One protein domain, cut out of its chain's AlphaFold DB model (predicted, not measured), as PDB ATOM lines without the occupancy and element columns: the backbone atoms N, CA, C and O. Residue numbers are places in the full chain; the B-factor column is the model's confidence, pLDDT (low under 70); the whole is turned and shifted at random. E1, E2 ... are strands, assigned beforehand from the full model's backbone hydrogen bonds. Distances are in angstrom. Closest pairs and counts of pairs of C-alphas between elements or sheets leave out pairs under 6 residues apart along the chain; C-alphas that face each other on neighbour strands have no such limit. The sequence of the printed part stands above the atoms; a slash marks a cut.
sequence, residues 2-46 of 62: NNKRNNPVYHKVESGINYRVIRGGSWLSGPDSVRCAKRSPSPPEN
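Overview. This is residues 2 to 46 of the 62 residues of the protein "FGE-sulfatase domain-containing protein" of Desulfobacterales bacterium (UniProt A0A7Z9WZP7). There is little regular structure here: a small ladder of two short strands, E1 and E2, sits between a long wandering tail, residues 2 to 19, and a wide loop, residues 23 to 39. Residues 2 to 7, 11 to 16 and 27 to 32 stick out. The 45 printed residues are loose, with a radius of gyration of the C-alphas of 13.4 A and spans of 39 by 24 by 16 A; the class is all strand, with 6 residues in two antiparallel strands and no named helix.

Along the chain. E1, residues 20 to 22, begins at C-alpha 20 (166.113, 148.370, 128.601) and is 6.4 A long. E2, residues 40 to 42, is 6.6 A long and ends at C-alpha 42 (168.805, 149.028, 124.163).

Arrangement. E1 and E2 form an antiparallel hairpin, their directions at 137 degrees. C-alphas 21 and 41 face each other at 4.8 A. N 20 and O 42, at 2.8 A, are within hydrogen-bond range.

Size, cuts and confidence. The C-alphas farthest apart, of Asn 2 and Pro 31, are 40.8 A apart. The printed part has no cut. The link from E1 to E2 is long, 17 residues. Residues 2 to 17 have pLDDT under 70.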
ATOM      1  N   ASN A   2     156.981 135.170 146.009       40.09
ATOM      2  CA  ASN A   2     157.075 135.421 144.565       40.09
ATOM      3  C   ASN A   2     157.443 136.880 144.250       40.09
ATOM      4  O   ASN A   2     156.560 137.721 144.154       40.09
ATOM      5  N   ASN A   3     158.729 137.177 144.044       53.28
ATOM      6  CA  ASN A   3     159.204 138.522 143.687       53.28
ATOM      7  C   ASN A   3     159.394 138.712 142.164       53.28
ATOM      8  O   ASN A   3     160.362 139.320 141.721       53.28
ATOM      9  N   LYS A   4     158.524 138.111 141.337       50.16
ATOM     10  CA  LYS A   4     158.728 138.033 139.874       50.16
ATOM     11  C   LYS A   4     157.912 139.028 139.032       50.16
ATOM     12  O   LYS A   4     158.047 138.990 137.817       50.16
ATOM     13  N   ARG A   5     157.060 139.885 139.611       50.69
ATOM     14  CA  ARG A   5     156.045 140.618 138.814       50.69
ATOM     15  C   ARG A   5     156.021 142.143 138.942       50.69
ATOM     16  O   ARG A   5     155.341 142.776 138.150       50.69
ATOM     17  N   ASN A   6     156.800 142.734 139.851       47.25
ATOM     18  CA  ASN A   6     156.742 144.183 140.104       47.25
ATOM     19  C   ASN A   6     158.032 144.919 139.697       47.25
ATOM     20  O   ASN A   6     158.201 146.091 140.020       47.25
ATOM     21  N   ASN A   7     158.960 144.245 139.008       49.28
ATOM     22  CA  ASN A   7     160.124 144.922 138.447       49.28
ATOM     23  C   ASN A   7     159.675 145.625 137.148       49.28
ATOM     24  O   ASN A   7     159.174 144.925 136.262       49.28
ATOM     25  N   PRO A   8     159.882 146.948 136.965       53.84
ATOM     26  CA  PRO A   8     159.506 147.685 135.741       53.84
ATOM     27  C   PRO A   8     160.180 147.156 134.459       53.84
ATOM     28  O   PRO A   8     159.900 147.595 133.350       53.84
ATOM     29  N   VAL A   9     161.060 146.173 134.621       59.47
ATOM     30  CA  VAL A   9     161.743 145.384 133.606       59.47
ATOM     31  C   VAL A   9     160.786 144.411 132.871       59.47
ATOM     32  O   VAL A   9     161.117 143.942 131.797       59.47
ATOM     33  N   TYR A  10     159.576 144.084 133.326       50.75
ATOM     34  CA  TYR A  10     158.771 143.045 132.635       50.75
ATOM     35  C   TYR A  10     157.378 143.477 132.174       50.75
ATOM     36  O   TYR A  10     156.449 142.678 132.213       50.75
ATOM     37  N   HIS A  11     157.226 144.695 131.648       55.75
ATOM     38  CA  HIS A  11     156.071 144.971 130.789       55.75
ATOM     39  C   HIS A  11     156.328 144.400 129.392       55.75
ATOM     40  O   HIS A  11     157.176 144.888 128.645       55.75
ATOM     41  N   LYS A  12     155.630 143.308 129.072       54.00
ATOM     42  CA  LYS A  12     155.560 142.746 127.723       54.00
ATOM     43  C   LYS A  12     154.701 143.696 126.889       54.00
ATOM     44  O   LYS A  12     153.495 143.761 127.094       54.00
ATOM     45  N   VAL A  13     155.322 144.469 126.004       59.94
ATOM     46  CA  VAL A  13     154.586 145.183 124.955       59.94
ATOM     47  C   VAL A  13     154.231 144.125 123.916       59.94
ATOM     48  O   VAL A  13     155.124 143.494 123.358       59.94
ATOM     49  N   GLU A  14     152.942 143.863 123.715       60.59
ATOM     50  CA  GLU A  14     152.449 142.758 122.875       60.59
ATOM     51  C   GLU A  14     152.775 142.911 121.377       60.59
ATOM     52  O   GLU A  14     152.590 141.970 120.614       60.59
ATOM     53  N   SER A  15     153.330 144.052 120.960       60.06
ATOM     54  CA  SER A  15     153.625 144.364 119.556       60.06
ATOM     55  C   SER A  15     154.898 145.200 119.332       60.06
ATOM     56  O   SER A  15     155.050 145.809 118.276       60.06
ATOM     57  N   GLY A  16     155.843 145.249 120.284       63.00
ATOM     58  CA  GLY A  16     157.028 146.110 120.155       63.00
ATOM     59  C   GLY A  16     158.282 145.601 120.862       63.00
ATOM     60  O   GLY A  16     158.209 144.929 121.889       63.00
ATOM     61  N   ILE A  17     159.446 145.952 120.303       69.75
ATOM     62  CA  ILE A  17     160.769 145.705 120.895       69.75
ATOM     63  C   ILE A  17     160.788 146.262 122.328       69.75
ATOM     64  O   ILE A  17     160.538 147.449 122.550       69.75
ATOM     65  N   ASN A  18     161.077 145.410 123.314       80.06
ATOM     66  CA  ASN A  18     161.129 145.801 124.722       80.06
ATOM     67  C   ASN A  18     162.497 146.415 125.026       80.06
ATOM     68  O   ASN A  18     163.467 145.684 125.137       80.06
ATOM     69  N   TYR A  19     162.610 147.733 125.167       86.81
ATOM     70  CA  TYR A  19     163.899 148.367 125.458       86.81
ATOM     71  C   TYR A  19     164.224 148.384 126.961       86.81
ATOM     72  O   TYR A  19     163.393 148.705 127.813       86.81
ATOM     73  N   ARG A  20     165.487 148.108 127.299       89.75
ATOM     74  CA  ARG A  20     166.113 148.370 128.601       89.75
ATOM     75  C   ARG A  20     166.799 149.723 128.591       89.75
ATOM     76  O   ARG A  20     167.380 150.125 127.589       89.75
ATOM     77  N   VAL A  21     166.769 150.412 129.728       92.06
ATOM     78  CA  VAL A  21     167.495 151.673 129.896       92.06
ATOM     79  C   VAL A  21     168.882 151.396 130.465       92.06
ATOM     80  O   VAL A  21     169.004 150.910 131.586       92.06
ATOM     81  N   ILE A  22     169.912 151.785 129.718       93.56
ATOM     82  CA  ILE A  22     171.306 151.847 130.164       93.56
ATOM     83  C   ILE A  22     171.609 153.272 130.648       93.56
ATOM     84  O   ILE A  22     171.083 154.259 130.119       93.56
ATOM     85  N   ARG A  23     172.445 153.380 131.684       94.94
ATOM     86  CA  ARG A  23     172.845 154.637 132.334       94.94
ATOM     87  C   ARG A  23     174.368 154.723 132.441       94.94
ATOM     88  O   ARG A  23     175.031 153.696 132.460       94.94
ATOM     89  N   GLY A  24     174.896 155.942 132.565       93.94
ATOM     90  CA  GLY A  24     176.309 156.204 132.879       93.94
ATOM     91  C   GLY A  24     177.262 156.254 131.680       93.94
ATOM     92  O   GLY A  24     178.323 156.852 131.799       93.94
ATOM     93  N   GLY A  25     176.866 155.708 130.527       93.88
ATOM     94  CA  GLY A  25     177.726 155.631 129.344       93.88
ATOM     95  C   GLY A  25     178.879 154.633 129.507       93.88
ATOM     96  O   GLY A  25     178.923 153.865 130.467       93.88
ATOM     97  N   SER A  26     179.782 154.625 128.533       93.88
ATOM     98  CA  SER A  26     180.944 153.731 128.436       93.88
ATOM     99  C   SER A  26     182.220 154.510 128.111       93.88
ATOM    100  O   SER A  26     182.177 155.718 127.886       93.88
ATOM    101  N   TRP A  27     183.356 153.819 128.021       94.75
ATOM    102  CA  TRP A  27     184.642 154.411 127.634       94.75
ATOM    103  C   TRP A  27     184.663 154.994 126.204       94.75
ATOM    104  O   TRP A  27     185.501 155.837 125.909       94.75
ATOM    105  N   LEU A  28     183.719 154.598 125.339       96.25
ATOM    106  CA  LEU A  28     183.515 155.172 123.999       96.25
ATOM    107  C   LEU A  28     182.559 156.377 123.990       96.25
ATOM    108  O   LEU A  28     182.319 156.980 122.946       96.25
ATOM    109  N   SER A  29     181.937 156.705 125.124       95.25
ATOM    110  CA  SER A  29     180.889 157.722 125.182       95.25
ATOM    111  C   SER A  29     181.460 159.135 125.290       95.25
ATOM    112  O   SER A  29     182.281 159.419 126.155       95.25
ATOM    113  N   GLY A  30     180.953 160.050 124.461       96.44
ATOM    114  CA  GLY A  30     181.231 161.481 124.594       96.44
ATOM    115  C   GLY A  30     180.498 162.146 125.777       96.44
ATOM    116  O   GLY A  30     179.589 161.542 126.364       96.44
ATOM    117  N   PRO A  31     180.824 163.418 126.093       94.69
ATOM    118  CA  PRO A  31     180.287 164.150 127.251       94.69
ATOM    119  C   PRO A  31     178.753 164.194 127.331       94.69
ATOM    120  O   PRO A  31     178.164 164.168 128.412       94.69
ATOM    121  N   ASP A  32     178.084 164.211 126.181       91.88
ATOM    122  CA  ASP A  32     176.625 164.279 126.108       91.88
ATOM    123  C   ASP A  32     175.927 162.975 126.508       91.88
ATOM    124  O   ASP A  32     174.785 162.986 126.982       91.88
ATOM    125  N   SER A  33     176.627 161.851 126.363       91.69
ATOM    126  CA  SER A  33     176.111 160.507 126.621       91.69
ATOM    127  C   SER A  33     176.324 160.038 128.064       91.69
ATOM    128  O   SER A  33     175.684 159.074 128.481       91.69
ATOM    129  N   VAL A  34     177.163 160.729 128.844       94.81
ATOM    130  CA  VAL A  34     177.492 160.367 130.240       94.81
ATOM    131  C   VAL A  34     176.743 161.205 131.288       94.81
ATOM    132  O   VAL A  34     176.951 161.041 132.490       94.81
ATOM    133  N   ARG A  35     175.830 162.094 130.868       94.81
ATOM    134  CA  ARG A  35     175.024 162.909 131.795       94.81
ATOM    135  C   ARG A  35     174.117 162.040 132.673       94.81
ATOM    136  O   ARG A  35     173.508 161.082 132.201       94.81
ATOM    137  N   CYS A  36     173.912 162.446 133.929       93.38
ATOM    138  CA  CYS A  36     173.052 161.729 134.883       93.38
ATOM    139  C   CYS A  36     171.589 161.589 134.412       93.38
ATOM    140  O   CYS A  36     170.908 160.625 134.765       93.38
ATOM    141  N   ALA A  37     171.112 162.520 133.582       93.94
ATOM    142  CA  ALA A  37     169.774 162.497 133.000       93.94
ATOM    143  C   ALA A  37     169.666 161.629 131.730       93.94
ATOM    144  O   ALA A  37     168.554 161.274 131.339       93.94
ATOM    145  N   LYS A  38     170.784 161.249 131.090       94.50
ATOM    146  CA  LYS A  38     170.758 160.443 129.861       94.50
ATOM    147  C   LYS A  38     170.200 159.047 130.153       94.50
ATOM    148  O   LYS A  38     170.532 158.410 131.158       94.50
ATOM    149  N   ARG A  39     169.323 158.583 129.261       94.19
ATOM    150  CA  ARG A  39     168.676 157.266 129.285       94.19
ATOM    151  C   ARG A  39     168.838 156.644 127.903       94.19
ATOM    152  O   ARG A  39     168.162 157.070 126.973       94.19
ATOM    153  N   SER A  40     169.751 155.689 127.762       92.38
ATOM    154  CA  SER A  40     170.023 155.053 126.470       92.38
ATOM    155  C   SER A  40     169.177 153.784 126.331       92.38
ATOM    156  O   SER A  40     169.342 152.882 127.158       92.38
ATOM    157  N   PRO A  41     168.250 153.701 125.361       90.75
ATOM    158  CA  PRO A  41     167.467 152.494 125.135       90.75
ATOM    159  C   PRO A  41     168.322 151.433 124.427       90.75
ATOM    160  O   PRO A  41     169.030 151.742 123.475       90.75
ATOM    161  N   SER A  42     168.236 150.181 124.869       89.81
ATOM    162  CA  SER A  42     168.805 149.028 124.163       89.81
ATOM    163  C   SER A  42     167.875 147.822 124.273       89.81
ATOM    164  O   SER A  42     167.377 147.563 125.371       89.81
ATOM    165  N   PRO A  43     167.647 147.062 123.189       89.31
ATOM    166  CA  PRO A  43     167.055 145.731 123.277       89.31
ATOM    167  C   PRO A  43     167.820 144.861 124.294       89.31
ATOM    168  O   PRO A  43     169.046 144.996 124.400       89.31
ATOM    169  N   PRO A  44     167.137 144.011 125.082       86.94
ATOM    170  CA  PRO A  44     167.756 143.149 126.082       86.94
ATOM    171  C   PRO A  44     168.620 142.047 125.465       86.94
ATOM    172  O   PRO A  44     169.429 141.467 126.178       86.94
ATOM    173  N   GLU A  45     168.459 141.760 124.175       88.56
ATOM    174  CA  GLU A  45     169.252 140.783 123.428       88.56
ATOM    175  C   GLU A  45     170.658 141.302 123.088       88.56
ATOM    176  O   GLU A  45     171.542 140.508 122.770       88.56
ATOM    177  N   ASN A  46     170.883 142.618 123.171       91.12
ATOM    178  CA  ASN A  46     172.179 143.217 122.876       91.12
ATOM    179  C   ASN A  46     173.214 142.882 123.954       91.12
ATOM    180  O   ASN A  46     172.992 143.097 125.145       91.12
TER     181      ASN A  46